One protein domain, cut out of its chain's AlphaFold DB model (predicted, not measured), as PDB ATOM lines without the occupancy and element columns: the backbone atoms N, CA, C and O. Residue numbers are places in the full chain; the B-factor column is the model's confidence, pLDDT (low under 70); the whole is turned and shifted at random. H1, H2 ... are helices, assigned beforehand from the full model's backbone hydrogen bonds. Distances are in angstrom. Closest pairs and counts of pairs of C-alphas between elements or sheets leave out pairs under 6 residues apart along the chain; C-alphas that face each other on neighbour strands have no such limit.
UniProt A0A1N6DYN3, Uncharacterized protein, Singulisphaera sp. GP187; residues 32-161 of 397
ATOM      1  N   GLU A  32     134.862 134.810  93.009       51.16
ATOM      2  CA  GLU A  32     135.557 134.319  94.179       51.16
ATOM      3  C   GLU A  32     135.266 135.376  95.230       51.16
ATOM      4  O   GLU A  32     135.889 136.429  95.302       51.16
ATOM      5  N   SER A  33     134.167 135.150  95.944       54.62
ATOM      6  CA  SER A  33     133.749 135.979  97.048       54.62
ATOM      7  C   SER A  33     134.908 135.940  98.016       54.62
ATOM      8  O   SER A  33     135.159 134.892  98.625       54.62
ATOM      9  N   PHE A  34     135.607 137.069  98.148       58.09
ATOM     10  CA  PHE A  34     136.559 137.265  99.223       58.09
ATOM     11  C   PHE A  34     135.857 136.816 100.501       58.09
ATOM     12  O   PHE A  34     134.833 137.378 100.872       58.09
ATOM     13  N   THR A  35     136.330 135.729 101.107       58.78
ATOM     14  CA  THR A  35     135.814 135.294 102.402       58.78
ATOM     15  C   THR A  35     136.779 135.843 103.428       58.78
ATOM     16  O   THR A  35     137.879 135.306 103.601       58.78
ATOM     17  N   GLY A  36     136.414 136.964 104.043       61.16
ATOM     18  CA  GLY A  36     137.274 137.617 105.014       61.16
ATOM     19  C   GLY A  36     137.569 136.746 106.231       61.16
ATOM     20  O   GLY A  36     136.776 135.875 106.602       61.16
ATOM     21  N   PRO A  37     138.717 136.966 106.889       65.50
ATOM     22  CA  PRO A  37     139.015 136.279 108.129       65.50
ATOM     23  C   PRO A  37     138.030 136.745 109.208       65.50
ATOM     24  O   PRO A  37     137.688 137.924 109.291       65.50
ATOM     25  N   ALA A  38     137.582 135.824 110.060       73.44
ATOM     26  CA  ALA A  38     136.661 136.171 111.136       73.44
ATOM     27  C   ALA A  38     137.330 137.119 112.148       73.44
ATOM     28  O   ALA A  38     138.339 136.776 112.765       73.44
ATOM     29  N   LEU A  39     136.720 138.282 112.387       69.50
ATOM     30  CA  LEU A  39     137.186 139.270 113.369       69.50
ATOM     31  C   LEU A  39     136.639 139.020 114.786       69.50
ATOM     32  O   LEU A  39     136.926 139.783 115.707       69.50
ATOM     33  N   SER A  40     135.873 137.946 114.995       69.12
ATOM     34  CA  SER A  40     135.135 137.668 116.239       69.12
ATOM     35  C   SER A  40     136.006 137.685 117.505       69.12
ATOM     36  O   SER A  40     135.609 138.261 118.520       69.12
ATOM     37  N   GLY A  41     137.218 137.125 117.449       69.50
ATOM     38  CA  GLY A  41     138.168 137.150 118.569       69.50
ATOM     39  C   GLY A  41     138.682 138.556 118.894       69.50
ATOM     40  O   GLY A  41     138.780 138.932 120.062       69.50
ATOM     41  N   LEU A  42     138.937 139.363 117.864       66.06
ATOM     42  CA  LEU A  42     139.420 140.740 117.995       66.06
ATOM     43  C   LEU A  42     138.320 141.693 118.453       66.06
ATOM     44  O   LEU A  42     138.577 142.617 119.222       66.06
ATOM     45  N   ILE A  43     137.080 141.435 118.041       64.56
ATOM     46  CA  ILE A  43     135.897 142.117 118.560       64.56
ATOM     47  C   ILE A  43     135.788 141.849 120.065       64.56
ATOM     48  O   ILE A  43     135.698 142.794 120.845       64.56
ATOM     49  N   ALA A  44     135.879 140.589 120.506       68.44
ATOM     50  CA  ALA A  44     135.800 140.235 121.928       68.44
ATOM     51  C   ALA A  44     136.901 140.895 122.783       68.44
ATOM     52  O   ALA A  44     136.657 141.289 123.924       68.44
ATOM     53  N   GLU A  45     138.109 141.038 122.242       64.88
ATOM     54  CA  GLU A  45     139.196 141.773 122.889       64.88
ATOM     55  C   GLU A  45     138.966 143.292 122.912       64.88
ATOM     56  O   GLU A  45     139.235 143.930 123.934       64.88
ATOM     57  N   ALA A  46     138.401 143.866 121.847       60.97
ATOM     58  CA  ALA A  46     138.025 145.277 121.796       60.97
ATOM     59  C   ALA A  46     136.947 145.629 122.830       60.97
ATOM     60  O   ALA A  46     137.055 146.644 123.517       60.97
ATOM     61  N   TRP A  47     135.958 144.750 123.029       63.56
ATOM     62  CA  TRP A  47     134.957 144.882 124.099       63.56
ATOM     63  C   TRP A  47     135.570 144.896 125.505       63.56
ATOM     64  O   TRP A  47     134.972 145.430 126.435       63.56
ATOM     65  N   ARG A  48     136.781 144.352 125.672       69.88
ATOM     66  CA  ARG A  48     137.551 144.398 126.927       69.88
ATOM     67  C   ARG A  48     138.465 145.626 127.021       69.88
ATOM     68  O   ARG A  48     139.323 145.674 127.899       69.88
ATOM     69  N   GLY A  49     138.313 146.602 126.123       54.09
ATOM     70  CA  GLY A  49     139.099 147.835 126.094       54.09
ATOM     71  C   GLY A  49     140.506 147.679 125.513       54.09
ATOM     72  O   GLY A  49     141.312 148.601 125.634       54.09
ATOM     73  N   LYS A  50     140.832 146.536 124.888       59.28
ATOM     74  CA  LYS A  50     142.103 146.384 124.171       59.28
ATOM     75  C   LYS A  50     142.026 147.082 122.817       59.28
ATOM     76  O   LYS A  50     141.037 146.962 122.099       59.28
ATOM     77  N   ASN A  51     143.104 147.753 122.429       61.03
ATOM     78  CA  ASN A  51     143.232 148.254 121.069       61.03
ATOM     79  C   ASN A  51     143.548 147.084 120.121       61.03
ATOM     80  O   ASN A  51     144.682 146.614 120.078       61.03
ATOM     81  N   THR A  52     142.553 146.618 119.367       63.50
ATOM     82  CA  THR A  52     142.701 145.506 118.410       63.50
ATOM     83  C   THR A  52     142.802 145.954 116.957       63.50
ATOM     84  O   THR A  52     142.908 145.110 116.071       63.50
ATOM     85  N   SER A  53     142.821 147.268 116.704       57.72
ATOM     86  CA  SER A  53     142.855 147.831 115.348       57.72
ATOM     87  C   SER A  53     144.018 147.278 114.517       57.72
ATOM     88  O   SER A  53     143.795 146.784 113.418       57.72
ATOM     89  N   ALA A  54     145.233 147.249 115.070       62.41
ATOM     90  CA  ALA A  54     146.410 146.726 114.376       62.41
ATOM     91  C   ALA A  54     146.297 145.226 114.051       62.41
ATOM     92  O   ALA A  54     146.637 144.798 112.953       62.41
ATOM     93  N   ALA A  55     145.781 144.425 114.986       65.94
ATOM     94  CA  ALA A  55     145.615 142.988 114.784       65.94
ATOM     95  C   ALA A  55     144.506 142.670 113.768       65.94
ATOM     96  O   ALA A  55     144.666 141.750 112.969       65.94
ATOM     97  N   ALA A  56     143.418 143.450 113.763       64.38
ATOM     98  CA  ALA A  56     142.353 143.332 112.769       64.38
ATOM     99  C   ALA A  56     142.897 143.627 111.377       64.38
ATOM    100  O   ALA A  56     142.770 142.790 110.488       64.38
ATOM    101  N   ILE A  57     143.587 144.762 111.233       62.44
ATOM    102  CA  ILE A  57     144.217 145.183 109.982       62.44
ATOM    103  C   ILE A  57     145.205 144.123 109.484       62.44
ATOM    104  O   ILE A  57     145.052 143.662 108.361       62.44
ATOM    105  N   ASN A  58     146.127 143.637 110.321       68.44
ATOM    106  CA  ASN A  58     147.098 142.609 109.921       68.44
ATOM    107  C   ASN A  58     146.441 141.307 109.435       68.44
ATOM    108  O   ASN A  58     146.884 140.721 108.448       68.44
ATOM    109  N   LEU A  59     145.383 140.848 110.112       70.31
ATOM    110  CA  LEU A  59     144.673 139.623 109.738       70.31
ATOM    111  C   LEU A  59     144.011 139.758 108.357       70.31
ATOM    112  O   LEU A  59     144.078 138.843 107.531       70.31
ATOM    113  N   MET A  60     143.391 140.907 108.094       63.44
ATOM    114  CA  MET A  60     142.729 141.170 106.815       63.44
ATOM    115  C   MET A  60     143.726 141.417 105.694       63.44
ATOM    116  O   MET A  60     143.567 140.841 104.624       63.44
ATOM    117  N   VAL A  61     144.780 142.196 105.946       67.19
ATOM    118  CA  VAL A  61     145.862 142.411 104.982       67.19
ATOM    119  C   VAL A  61     146.479 141.070 104.585       67.19
ATOM    120  O   VAL A  61     146.624 140.801 103.397       67.19
ATOM    121  N   GLY A  62     146.761 140.178 105.541       70.06
ATOM    122  CA  GLY A  62     147.266 138.835 105.232       70.06
ATOM    123  C   GLY A  62     146.295 137.995 104.386       70.06
ATOM    124  O   GLY A  62     146.719 137.188 103.555       70.06
ATOM    125  N   SER A  63     144.988 138.209 104.544       68.25
ATOM    126  CA  SER A  63     143.960 137.526 103.746       68.25
ATOM    127  C   SER A  63     143.876 138.082 102.322       68.25
ATOM    128  O   SER A  63     143.848 137.300 101.373       68.25
ATOM    129  N   LEU A  64     143.937 139.408 102.159       66.06
ATOM    130  CA  LEU A  64     144.047 140.077 100.858       66.06
ATOM    131  C   LEU A  64     145.317 139.643 100.121       66.06
ATOM    132  O   LEU A  64     145.252 139.245  98.963       66.06
ATOM    133  N   GLN A  65     146.460 139.609 100.809       70.12
ATOM    134  CA  GLN A  65     147.716 139.102 100.256       70.12
ATOM    135  C   GLN A  65     147.591 137.660  99.774       70.12
ATOM    136  O   GLN A  65     148.055 137.324  98.685       70.12
ATOM    137  N   THR A  66     146.959 136.797 100.569       74.69
ATOM    138  CA  THR A  66     146.776 135.388 100.205       74.69
ATOM    139  C   THR A  66     145.912 135.242  98.955       74.69
ATOM    140  O   THR A  66     146.243 134.432  98.092       74.69
ATOM    141  N   GLN A  67     144.837 136.024  98.836       68.06
ATOM    142  CA  GLN A  67     143.956 135.973  97.669       68.06
ATOM    143  C   GLN A  67     144.621 136.570  96.427       68.06
ATOM    144  O   GLN A  67     144.608 135.941  95.377       68.06
ATOM    145  N   LEU A  68     145.328 137.693  96.555       64.75
ATOM    146  CA  LEU A  68     146.061 138.288  95.437       64.75
ATOM    147  C   LEU A  68     147.199 137.380  94.952       64.75
ATOM    148  O   LEU A  68     147.338 137.179  93.753       64.75
ATOM    149  N   THR A  69     147.982 136.779  95.859       68.06
ATOM    150  CA  THR A  69     149.125 135.909  95.497       68.06
ATOM    151  C   THR A  69     148.732 134.551  94.927       68.06
ATOM    152  O   THR A  69     149.533 133.963  94.202       68.06
ATOM    153  N   LYS A  70     147.543 134.035  95.258       72.19
ATOM    154  CA  LYS A  70     147.025 132.772  94.707       72.19
ATOM    155  C   LYS A  70     146.063 132.967  93.531       72.19
ATOM    156  O   LYS A  70     145.832 131.990  92.827       72.19
ATOM    157  N   GLY A  71     145.541 134.178  93.335       71.88
ATOM    158  CA  GLY A  71     144.654 134.558  92.232       71.88
ATOM    159  C   GLY A  71     145.318 135.564  91.272       71.88
ATOM    160  O   GLY A  71     146.364 135.239  90.704       71.88
ATOM    161  N   PRO A  72     144.781 136.788  91.102       65.44
ATOM    162  CA  PRO A  72     145.110 137.694  89.992       65.44
ATOM    163  C   PRO A  72     146.598 138.028  89.828       65.44
ATOM    164  O   PRO A  72     147.071 138.222  88.711       65.44
ATOM    165  N   LEU A  73     147.374 138.099  90.917       68.81
ATOM    166  CA  LEU A  73     148.810 138.384  90.821       68.81
ATOM    167  C   LEU A  73     149.577 137.194  90.225       68.81
ATOM    168  O   LEU A  73     150.527 137.396  89.470       68.81
ATOM    169  N   ALA A  74     149.169 135.961  90.543       74.19
ATOM    170  CA  ALA A  74     149.717 134.769  89.902       74.19
ATOM    171  C   ALA A  74     149.365 134.765  88.407       74.19
ATOM    172  O   ALA A  74     150.237 134.523  87.566       74.19
ATOM    173  N   ASP A  75     148.133 135.143  88.071       77.44
ATOM    174  CA  ASP A  75     147.691 135.251  86.684       77.44
ATOM    175  C   ASP A  75     148.454 136.337  85.915       77.44
ATOM    176  O   ASP A  75     148.920 136.061  84.806       77.44
ATOM    177  N   LEU A  76     148.700 137.504  86.522       77.38
ATOM    178  CA  LEU A  76     149.524 138.577  85.955       77.38
ATOM    179  C   LEU A  76     150.949 138.085  85.668       77.38
ATOM    180  O   LEU A  76     151.466 138.290  84.572       77.38
ATOM    181  N   THR A  77     151.577 137.361  86.607       78.31
ATOM    182  CA  THR A  77     152.922 136.792  86.378       78.31
ATOM    183  C   THR A  77     152.955 135.733  85.277       78.31
ATOM    184  O   THR A  77     153.982 135.560  84.623       78.31
ATOM    185  N   SER A  78     151.840 135.032  85.052       78.56
ATOM    186  CA  SER A  78     151.703 134.042  83.979       78.56
ATOM    187  C   SER A  78     151.315 134.652  82.623       78.56
ATOM    188  O   SER A  78     151.312 133.939  81.619       78.56
ATOM    189  N   GLY A  79     150.986 135.951  82.585       76.50
ATOM    190  CA  GLY A  79     150.450 136.646  81.410       76.50
ATOM    191  C   GLY A  79     149.009 136.260  81.058       76.50
ATOM    192  O   GLY A  79     148.572 136.494  79.933       76.50
ATOM    193  N   ALA A  80     148.277 135.627  81.981       77.19
ATOM    194  CA  ALA A  80     146.893 135.200  81.771       77.19
ATOM    195  C   ALA A  80     145.886 136.359  81.848       77.19
ATOM    196  O   ALA A  80     144.813 136.261  81.253       77.19
ATOM    197  N   VAL A  81     146.249 137.441  82.539       75.88
ATOM    198  CA  VAL A  81     145.525 138.717  82.585       75.88
ATOM    199  C   VAL A  81     146.479 139.845  82.206       75.88
ATOM    200  O   VAL A  81     147.676 139.776  82.498       75.88
ATOM    201  N   ASP A  82     145.963 140.871  81.532       83.88
ATOM    202  CA  ASP A  82     146.691 142.124  81.352       83.88
ATOM    203  C   ASP A  82     146.575 142.995  82.615       83.88
ATOM    204  O   ASP A  82     145.853 142.668  83.563       83.88
ATOM    205  N   GLY A  83     147.306 144.110  82.649       82.69
ATOM    206  CA  GLY A  83     147.299 145.002  83.805       82.69
ATOM    207  C   GLY A  83     145.902 145.549  84.132       82.69
ATOM    208  O   GLY A  83     145.522 145.600  85.297       82.69
ATOM    209  N   ASN A  84     145.076 145.848  83.125       85.25
ATOM    210  CA  ASN A  84     143.708 146.333  83.337       85.25
ATOM    211  C   ASN A  84     142.786 145.257  83.927       85.25
ATOM    212  O   ASN A  84     142.016 145.547  84.844       85.25
ATOM    213  N   GLY A  85     142.875 144.019  83.436       84.88
ATOM    214  CA  GLY A  85     142.165 142.871  83.995       84.88
ATOM    215  C   GLY A  85     142.558 142.623  85.449       84.88
ATOM    216  O   GLY A  85     141.684 142.463  86.298       84.88
ATOM    217  N   PHE A  86     143.858 142.707  85.754       84.00
ATOM    218  CA  PHE A  86     144.369 142.636  87.122       84.00
ATOM    219  C   PHE A  86     143.775 143.733  88.025       84.00
ATOM    220  O   PHE A  86     143.274 143.423  89.105       84.00
ATOM    221  N   ILE A  87     143.760 144.999  87.585       85.25
ATOM    222  CA  ILE A  87     143.169 146.107  88.360       85.25
ATOM    223  C   ILE A  87     141.679 145.884  88.625       85.25
ATOM    224  O   ILE A  87     141.230 146.063  89.758       85.25
ATOM    225  N   GLN A  88     140.917 145.468  87.613       84.75
ATOM    226  CA  GLN A  88     139.485 145.216  87.769       84.75
ATOM    227  C   GLN A  88     139.209 144.127  88.814       84.75
ATOM    228  O   GLN A  88     138.257 144.225  89.590       84.75
ATOM    229  N   GLU A  89     140.041 143.090  88.855       79.94
ATOM    230  CA  GLU A  89     139.909 142.010  89.825       79.94
ATOM    231  C   GLU A  89     140.270 142.463  91.245       79.94
ATOM    232  O   GLU A  89     139.530 142.176  92.185       79.94
ATOM    233  N   VAL A  90     141.340 143.253  91.400       81.31
ATOM    234  CA  VAL A  90     141.709 143.877  92.682       81.31
ATOM    235  C   VAL A  90     140.577 144.771  93.205       81.31
ATOM    236  O   VAL A  90     140.260 144.714  94.391       81.31
ATOM    237  N   GLN A  91     139.933 145.562  92.344       83.81
ATOM    238  CA  GLN A  91     138.782 146.395  92.719       83.81
ATOM    239  C   GLN A  91     137.584 145.554  93.181       83.81
ATOM    240  O   GLN A  91     136.947 145.872  94.180       83.81
ATOM    241  N   ASN A  92     137.288 144.450  92.491       81.25
ATOM    242  CA  ASN A  92     136.210 143.543  92.895       81.25
ATOM    243  C   ASN A  92     136.502 142.869  94.247       81.25
ATOM    244  O   ASN A  92     135.594 142.671  95.064       81.25
ATOM    245  N   LEU A  93     137.771 142.516  94.478       77.94
ATOM    246  CA  LEU A  93     138.254 141.952  95.734       77.94
ATOM    247  C   LEU A  93     138.083 142.945  96.886       77.94
ATOM    248  O   LEU A  93     137.580 142.581  97.947       77.94
ATOM    249  N   GLU A  94     138.474 144.197  96.656       81.12
ATOM    250  CA  GLU A  94     138.356 145.288  97.619       81.12
ATOM    251  C   GLU A  94     136.888 145.595  97.947       81.12
ATOM    252  O   GLU A  94     136.524 145.601  99.120       81.12
ATOM    253  N   ALA A  95     136.007 145.679  96.950       79.94
ATOM    254  CA  ALA A  95     134.581 145.896  97.185       79.94
ATOM    255  C   ALA A  95     133.932 144.748  97.982       79.94
ATOM    256  O   ALA A  95     133.101 144.970  98.867       79.94
ATOM    257  N   SER A  96     134.312 143.499  97.689       76.06
ATOM    258  CA  SER A  96     133.855 142.329  98.456       76.06
ATOM    259  C   SER A  96     134.372 142.374  99.894       76.06
ATOM    260  O   SER A  96     133.651 142.036 100.835       76.06
ATOM    261  N   PHE A  97     135.609 142.838 100.071       76.00
ATOM    262  CA  PHE A  97     136.217 143.048 101.372       76.00
ATOM    263  C   PHE A  97     135.488 144.122 102.188       76.00
ATOM    264  O   PHE A  97     135.132 143.849 103.332       76.00
ATOM    265  N   GLU A  98     135.201 145.298 101.622       77.94
ATOM    266  CA  GLU A  98     134.464 146.357 102.324       77.94
ATOM    267  C   GLU A  98     133.115 145.847 102.861       77.94
ATOM    268  O   GLU A  98     132.779 146.090 104.023       77.94
ATOM    269  N   GLN A  99     132.384 145.060 102.059       78.88
ATOM    270  CA  GLN A  99     131.116 144.448 102.474       78.88
ATOM    271  C   GLN A  99     131.275 143.494 103.666       78.88
ATOM    272  O   GLN A  99     130.414 143.448 104.547       78.88
ATOM    273  N   ASP A 100     132.351 142.710 103.700       72.69
ATOM    274  CA  ASP A 100     132.634 141.790 104.801       72.69
ATOM    275  C   ASP A 100     133.032 142.520 106.085       72.69
ATOM    276  O   ASP A 100     132.640 142.093 107.178       72.69
ATOM    277  N   VAL A 101     133.776 143.623 105.972       70.88
ATOM    278  CA  VAL A 101     134.131 144.478 107.114       70.88
ATOM    279  C   VAL A 101     132.871 145.139 107.679       70.88
ATOM    280  O   VAL A 101     132.643 145.067 108.892       70.88
ATOM    281  N   ASP A 102     131.995 145.657 106.815       75.94
ATOM    282  CA  ASP A 102     130.718 146.266 107.202       75.94
ATOM    283  C   ASP A 102     129.828 145.305 107.993       75.94
ATOM    284  O   ASP A 102     129.275 145.669 109.033       75.94
ATOM    285  N   ARG A 103     129.728 144.048 107.545       75.44
ATOM    286  CA  ARG A 103     128.953 143.005 108.237       75.44
ATOM    287  C   ARG A 103     129.497 142.682 109.630       75.44
ATOM    288  O   ARG A 103     128.729 142.247 110.487       75.44
ATOM    289  N   GLN A 104     130.803 142.831 109.848       71.12
ATOM    290  CA  GLN A 104     131.475 142.380 111.070       71.12
ATOM    291  C   GLN A 104     131.709 143.493 112.100       71.12
ATOM    292  O   GLN A 104     131.671 143.218 113.301       71.12
ATOM    293  N   LEU A 105     131.986 144.728 111.667       66.44
ATOM    294  CA  LEU A 105     132.421 145.813 112.554       66.44
ATOM    295  C   LEU A 105     131.363 146.887 112.806       66.44
ATOM    296  O   LEU A 105     131.378 147.500 113.883       66.44
ATOM    297  N   LEU A 106     130.445 147.134 111.869       64.06
ATOM    298  CA  LEU A 106     129.363 148.086 112.101       64.06
ATOM    299  C   LEU A 106     128.260 147.474 112.977       64.06
ATOM    300  O   LEU A 106     127.961 146.286 112.875       64.06
ATOM    301  N   PRO A 107     127.630 148.275 113.859       60.12
ATOM    302  CA  PRO A 107     127.863 149.705 114.115       60.12
ATOM    303  C   PRO A 107     128.921 149.991 115.206       60.12
ATOM    304  O   PRO A 107     129.097 151.139 115.618       60.12
ATOM    305  N   HIS A 108     129.598 148.967 115.731       57.75
ATOM    306  CA  HIS A 108     130.360 149.061 116.979       57.75
ATOM    307  C   HIS A 108     131.739 149.727 116.840       57.75
ATOM    308  O   HIS A 108     132.169 150.402 117.777       57.75
ATOM    309  N   PHE A 109     132.406 149.604 115.686       65.00
ATOM    310  CA  PHE A 109     133.769 150.113 115.473       65.00
ATOM    311  C   PHE A 109     133.922 150.945 114.191       65.00
ATOM    312  O   PHE A 109     134.876 150.759 113.444       65.00
ATOM    313  N   ALA A 110     133.027 151.910 113.958       66.56
ATOM    314  CA  ALA A 110     132.975 152.711 112.723       66.56
ATOM    315  C   ALA A 110     134.312 153.357 112.285       66.56
ATOM    316  O   ALA A 110     134.592 153.449 111.096       66.56
ATOM    317  N   ASN A 111     135.168 153.784 113.220       69.31
ATOM    318  CA  ASN A 111     136.486 154.335 112.873       69.31
ATOM    319  C   ASN A 111     137.468 153.260 112.409       69.31
ATOM    320  O   ASN A 111     138.255 153.509 111.507       69.31
ATOM    321  N   VAL A 112     137.443 152.091 113.052       69.56
ATOM    322  CA  VAL A 112     138.294 150.961 112.671       69.56
ATOM    323  C   VAL A 112     137.841 150.451 111.309       69.56
ATOM    324  O   VAL A 112     138.677 150.309 110.431       69.56
ATOM    325  N   ASP A 113     136.529 150.305 111.109       71.06
ATOM    326  CA  ASP A 113     135.904 150.023 109.813       71.06
ATOM    327  C   ASP A 113     136.371 151.004 108.724       71.06
ATOM    328  O   ASP A 113     136.966 150.595 107.732       71.06
ATOM    329  N   THR A 114     136.234 152.313 108.961       77.06
ATOM    330  CA  THR A 114     136.673 153.336 107.997       77.06
ATOM    331  C   THR A 114     138.176 153.257 107.718       77.06
ATOM    332  O   THR A 114     138.588 153.305 106.566       77.06
ATOM    333  N   MET A 115     139.016 153.115 108.750       74.62
ATOM    334  CA  MET A 115     140.467 152.991 108.563       74.62
ATOM    335  C   MET A 115     140.820 151.781 107.703       74.62
ATOM    336  O   MET A 115     141.706 151.875 106.866       74.62
ATOM    337  N   ILE A 116     140.135 150.660 107.908       73.31
ATOM    338  CA  ILE A 116     140.351 149.429 107.154       73.31
ATOM    339  C   ILE A 116     140.015 149.626 105.676       73.31
ATOM    340  O   ILE A 116     140.831 149.276 104.824       73.31
ATOM    341  N   LYS A 117     138.856 150.218 105.380       78.69
ATOM    342  CA  LYS A 117     138.430 150.509 104.005       78.69
ATOM    343  C   LYS A 117     139.418 151.421 103.293       78.69
ATOM    344  O   LYS A 117     139.905 151.089 102.222       78.69
ATOM    345  N   LEU A 118     139.843 152.496 103.959       82.50
ATOM    346  CA  LEU A 118     140.842 153.415 103.409       82.50
ATOM    347  C   LEU A 118     142.186 152.728 103.097       82.50
ATOM    348  O   LEU A 118     142.857 153.119 102.147       82.50
ATOM    349  N   GLN A 119     142.592 151.697 103.854       77.88
ATOM    350  CA  GLN A 119     143.783 150.908 103.500       77.88
ATOM    351  C   GLN A 119     143.557 150.068 102.236       77.88
ATOM    352  O   GLN A 119     144.467 149.975 101.419       77.88
ATOM    353  N   GLY A 120     142.370 149.478 102.054       78.50
ATOM    354  CA  GLY A 120     142.011 148.766 100.821       78.50
ATOM    355  C   GLY A 120     142.033 149.690  99.602       78.50
ATOM    356  O   GLY A 120     142.728 149.417  98.625       78.50
ATOM    357  N   GLN A 121     141.376 150.843  99.718       83.94
ATOM    358  CA  GLN A 121     141.317 151.870  98.677       83.94
ATOM    359  C   GLN A 121     142.706 152.397  98.294       83.94
ATOM    360  O   GLN A 121     143.004 152.553  97.111       83.94
ATOM    361  N   ARG A 122     143.596 152.598  99.274       85.88
ATOM    362  CA  ARG A 122     144.999 152.957  99.021       85.88
ATOM    363  C   ARG A 122     145.705 151.947  98.121       85.88
ATOM    364  O   ARG A 122     146.374 152.347  97.178       85.88
ATOM    365  N   VAL A 123     145.553 150.650  98.386       81.81
ATOM    366  CA  VAL A 123     146.196 149.597  97.578       81.81
ATOM    367  C   VAL A 123     145.704 149.640  96.145       81.81
ATOM    368  O   VAL A 123     146.502 149.546  95.218       81.81
ATOM    369  N   VAL A 124     144.391 149.788  95.969       85.31
ATOM    370  CA  VAL A 124     143.779 149.929  94.649       85.31
ATOM    371  C   VAL A 124     144.379 151.131  93.919       85.31
ATOM    372  O   VAL A 124     144.816 150.983  92.780       85.31
ATOM    373  N   ALA A 125     144.464 152.291  94.575       87.12
ATOM    374  CA  ALA A 125     145.013 153.507  93.984       87.12
ATOM    375  C   ALA A 125     146.503 153.365  93.613       87.12
ATOM    376  O   ALA A 125     146.882 153.692  92.488       87.12
ATOM    377  N   ASP A 126     147.329 152.796  94.499       87.50
ATOM    378  CA  ASP A 126     148.750 152.535  94.233       87.50
ATOM    379  C   ASP A 126     148.933 151.581  93.035       87.50
ATOM    380  O   ASP A 126     149.802 151.784  92.184       87.50
ATOM    381  N   LEU A 127     148.105 150.534  92.933       87.25
ATOM    382  CA  LEU A 127     148.158 149.585  91.817       87.25
ATOM    383  C   LEU A 127     147.669 150.210  90.505       87.25
ATOM    384  O   LEU A 127     148.266 149.948  89.462       87.25
ATOM    385  N   ILE A 128     146.641 151.063  90.540       89.38
ATOM    386  CA  ILE A 128     146.198 151.844  89.375       89.38
ATOM    387  C   ILE A 128     147.331 152.746  88.882       89.38
ATOM    388  O   ILE A 128     147.594 152.778  87.681       89.38
ATOM    389  N   ALA A 129     148.028 153.437  89.789       91.25
ATOM    390  CA  ALA A 129     149.168 154.281  89.445       91.25
ATOM    391  C   ALA A 129     150.300 153.472  88.794       91.25
ATOM    392  O   ALA A 129     150.775 153.839  87.719       91.25
ATOM    393  N   LEU A 130     150.659 152.315  89.361       90.62
ATOM    394  CA  LEU A 130     151.652 151.412  88.767       90.62
ATOM    395  C   LEU A 130     151.231 150.897  87.385       90.62
ATOM    396  O   LEU A 130     152.027 150.932  86.449       90.62
ATOM    397  N   ASN A 131     149.983 150.456  87.227       90.12
ATOM    398  CA  ASN A 131     149.457 150.019  85.932       90.12
ATOM    399  C   ASN A 131     149.478 151.164  84.906       90.12
ATOM    400  O   ASN A 131     149.815 150.962  83.740       90.12
ATOM    401  N   GLN A 132     149.181 152.390  85.342       92.81
ATOM    402  CA  GLN A 132     149.266 153.568  84.490       92.81
ATOM    403  C   GLN A 132     150.713 153.841  84.059       92.81
ATOM    404  O   GLN A 132     150.936 154.083  82.873       92.81
ATOM    405  N   GLN A 133     151.691 153.744  84.965       90.25
ATOM    406  CA  GLN A 133     153.117 153.866  84.638       90.25
ATOM    407  C   GLN A 133     153.592 152.780  83.655       90.25
ATOM    408  O   GLN A 133     154.316 153.089  82.705       90.25
ATOM    409  N   ASP A 134     153.169 151.528  83.843       89.00
ATOM    410  CA  ASP A 134     153.459 150.413  82.928       89.00
ATOM    411  C   ASP A 134     152.872 150.670  81.533       89.00
ATOM    412  O   ASP A 134     153.583 150.596  80.531       89.00
ATOM    413  N   SER A 135     151.615 151.123  81.462       89.44
ATOM    414  CA  SER A 135     150.929 151.412  80.194       89.44
ATOM    415  C   SER A 135     151.612 152.492  79.345       89.44
ATOM    416  O   SER A 135     151.473 152.509  78.119       89.44
ATOM    417  N   VAL A 136     152.357 153.400  79.985       88.62
ATOM    418  CA  VAL A 136     153.123 154.458  79.310       88.62
ATOM    419  C   VAL A 136     154.606 154.106  79.145       88.62
ATOM    420  O   VAL A 136     155.371 154.919  78.629       88.62
ATOM    421  N   GLY A 137     155.021 152.902  79.545       85.81
ATOM    422  CA  GLY A 137     156.393 152.412  79.400       85.81
ATOM    423  C   GLY A 137     157.396 153.062  80.354       85.81
ATOM    424  O   GLY A 137     158.583 153.134  80.029       85.81
ATOM    425  N   LEU A 138     156.930 153.574  81.501       84.12
ATOM    426  CA  LEU A 138     157.796 154.034  82.594       84.12
ATOM    427  C   LEU A 138     158.269 152.875  83.482       84.12
ATOM    428  O   LEU A 138     159.311 152.993  84.124       84.12
ATOM    429  N   LEU A 139     157.531 151.762  83.488       81.00
ATOM    430  CA  LEU A 139     157.941 150.491  84.081       81.00
ATOM    431  C   LEU A 139     158.263 149.488  82.969       81.00
ATOM    432  O   LEU A 139     157.696 149.554  81.878       81.00
ATOM    433  N   LEU A 140     159.177 148.557  83.236       67.25
ATOM    434  CA  LEU A 140     159.308 147.357  82.409       67.25
ATOM    435  C   LEU A 140     158.274 146.328  82.892       67.25
ATOM    436  O   LEU A 140     158.077 146.187  84.093       67.25
ATOM    437  N   ASN A 141     157.654 145.548  82.002       56.50
ATOM    438  CA  ASN A 141     156.548 144.639  82.368       56.50
ATOM    439  C   ASN A 141     156.901 143.609  83.471       56.50
ATOM    440  O   ASN A 141     156.029 143.162  84.217       56.50
ATOM    441  N   THR A 142     158.175 143.214  83.601       59.50
ATOM    442  CA  THR A 142     158.658 142.352  84.704       59.50
ATOM    443  C   THR A 142     158.629 143.054  86.065       59.50
ATOM    444  O   THR A 142     158.571 142.393  87.104       59.50
ATOM    445  N   ASP A 143     158.629 144.384  86.054       75.69
ATOM    446  CA  ASP A 143     158.621 145.255  87.220       75.69
ATOM    447  C   ASP A 143     157.199 145.541  87.697       75.69
ATOM    448  O   ASP A 143     157.033 145.783  88.888       75.69
ATOM    449  N   LEU A 144     156.164 145.447  86.848       81.75
ATOM    450  CA  LEU A 144     154.775 145.653  87.279       81.75
ATOM    451  C   LEU A 144     154.365 144.621  88.335       81.75
ATOM    452  O   LEU A 144     153.918 144.992  89.417       81.75
ATOM    453  N   ALA A 145     154.575 143.327  88.077       79.81
ATOM    454  CA  ALA A 145     154.224 142.282  89.041       79.81
ATOM    455  C   ALA A 145     155.069 142.362  90.330       79.81
ATOM    456  O   ALA A 145     154.557 142.149  91.432       79.81
ATOM    457  N   ALA A 146     156.360 142.695  90.214       83.00
ATOM    458  CA  ALA A 146     157.253 142.859  91.362       83.00
ATOM    459  C   ALA A 146     156.912 144.108  92.199       83.00
ATOM    460  O   ALA A 146     156.904 144.047  93.433       83.00
ATOM    461  N   SER A 147     156.580 145.218  91.540       84.25
ATOM    462  CA  SER A 147     156.158 146.472  92.172       84.25
ATOM    463  C   SER A 147     154.789 146.314  92.811       84.25
ATOM    464  O   SER A 147     154.640 146.652  93.977       84.25
ATOM    465  N   ALA A 148     153.832 145.676  92.128       82.38
ATOM    466  CA  ALA A 148     152.535 145.321  92.699       82.38
ATOM    467  C   ALA A 148     152.706 144.477  93.967       82.38
ATOM    468  O   ALA A 148     152.129 144.791  95.007       82.38
ATOM    469  N   LYS A 149     153.576 143.457  93.934       80.56
ATOM    470  CA  LYS A 149     153.899 142.653  95.120       80.56
ATOM    471  C   LYS A 149     154.520 143.488  96.239       80.56
ATOM    472  O   LYS A 149     154.191 143.260  97.396       80.56
ATOM    473  N   THR A 150     155.392 144.439  95.913       81.94
ATOM    474  CA  THR A 150     156.028 145.333  96.895       81.94
ATOM    475  C   THR A 150     155.014 146.292  97.518       81.94
ATOM    476  O   THR A 150     154.973 146.414  98.738       81.94
ATOM    477  N   THR A 151     154.142 146.905  96.717       78.00
ATOM    478  CA  THR A 151     153.022 147.739  97.176       78.00
ATOM    479  C   THR A 151     152.105 146.949  98.106       78.00
ATOM    480  O   THR A 151     151.812 147.388  99.215       78.00
ATOM    481  N   ILE A 152     151.737 145.729  97.718       74.19
ATOM    482  CA  ILE A 152     150.915 144.827  98.531       74.19
ATOM    483  C   ILE A 152     151.653 144.383  99.813       74.19
ATOM    484  O   ILE A 152     151.044 144.270 100.876       74.19
ATOM    485  N   ALA A 153     152.964 144.135  99.750       71.81
ATOM    486  CA  ALA A 153     153.784 143.788 100.913       71.81
ATOM    487  C   ALA A 153     153.976 144.978 101.865       71.81
ATOM    488  O   ALA A 153     154.071 144.792 103.076       71.81
ATOM    489  N   SER A 154     153.952 146.211 101.350       68.12
ATOM    490  CA  SER A 154     154.045 147.423 102.171       68.12
ATOM    491  C   SER A 154     152.876 147.570 103.155       68.12
ATOM    492  O   SER A 154     153.024 148.233 104.180       68.12
ATOM    493  N   LEU A 155     151.755 146.880 102.903       61.28
ATOM    494  CA  LEU A 155     150.632 146.782 103.837       61.28
ATOM    495  C   LEU A 155     150.963 145.993 105.111       61.28
ATOM    496  O   LEU A 155     150.311 146.207 106.130       61.28
ATOM    497  N   THR A 156     151.932 145.069 105.057       50.44
ATOM    498  CA  THR A 156     152.366 144.241 106.200       50.44
ATOM    499  C   THR A 156     153.715 144.644 106.772       50.44
ATOM    500  O   THR A 156     153.924 144.481 107.972       50.44
ATOM    501  N   ASP A 157     154.626 145.142 105.930       46.69
ATOM    502  CA  ASP A 157     156.005 145.469 106.323       46.69
ATOM    503  C   ASP A 157     156.159 146.906 106.842       46.69
ATOM    504  O   ASP A 157     157.127 147.227 107.535       46.69
ATOM    505  N   GLY A 158     155.204 147.784 106.534       46.50
ATOM    506  CA  GLY A 158     155.128 149.122 107.108       46.50
ATOM    507  C   GLY A 158     154.226 149.140 108.339       46.50
ATOM    508  O   GLY A 158     153.296 148.334 108.427       46.50
ATOM    509  N   PRO A 159     154.420 150.074 109.292       40.81
ATOM    510  CA  PRO A 159     153.340 150.362 110.213       40.81
ATOM    511  C   PRO A 159     152.149 150.733 109.333       40.81
ATOM    512  O   PRO A 159     152.223 151.704 108.578       40.81
ATOM    513  N   ILE A 160     151.054 149.974 109.436       44.25
ATOM    514  CA  ILE A 160     149.704 150.514 109.250       44.25
ATOM    515  C   ILE A 160     149.807 151.949 109.734       44.25
ATOM    516  O   ILE A 160     150.199 152.096 110.893       44.25
ATOM    517  N   HIS A 161     149.614 152.960 108.876       51.91
ATOM    518  CA  HIS A 161     149.827 154.353 109.269       51.91
ATOM    519  C   HIS A 161     148.944 154.620 110.479       51.91
ATOM    520  O   HIS A 161     147.734 154.823 110.373       51.91
TER     521      HIS A 161
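This is residues 32 to 161 of the 397 residues of an uncharacterized protein of Singulisphaera sp. GP187 (UniProt A0A1N6DYN3). What shape do these coordinates make? They form an elongated up-and-down bundle of four helices, H2, H4, H5 and H6, each running against the one before it, with short H3 packed on H4 and H6 at one end and short H1 near H2 at the other. How large and how regular is it? The 130 printed residues have six named helices, H1 to H6 in order, and no named strand: all helix. It is compact, with a radius of gyration of the C-alphas of 15.5 A and spans of 51 by 28 by 19 A.

What touches the longest helix? H5, residues 110 to 135, forms a hairpin with H4, residues 83 to 105, opposite ways at a shallow tilt of 1 degrees; the closest C-alphas, of Gly 83 and Asn 131, are 5.9 A apart. With residues 123 to 134 alone H5 touches H6, residues 141 to 157, also a hairpin, at 18 degrees; the closest C-alphas are those of Leu 127 and Ala 148, 6.2 A. What else touches H6? H2, residues 53 to 70, does so with residues 58 to 65 alone, closest at the C-alphas of Val 61 and Leu 155, 6.6 A. H3, residues 72 to 78, touches it closest at the C-alphas of Thr 77 and Ala 145, 6.2 A. And the backbones? Every O i to N i+4 pair is within hydrogen-bond range in H2 to H5 and in H1, residues 40 to 46; in H6, 9 of 13 are.

Where do the helices begin and end? C-alpha 40 of H1 is at (135.135, 137.668, 116.239) and C-alpha 157 of H6 at (156.005, 145.469, 106.323). How long are they? H5 measures 37.2 A, H4 32.4 A, H2 25.9 A and H6 24.0 A from first to last C-alpha.

Is anything cut or long? The printed part has no cut; the link H1 to H2 is short and the other four are tight. Where is confidence low? Of the printed residues 54 are under 70, among them 39 to 58 and 154 to 161.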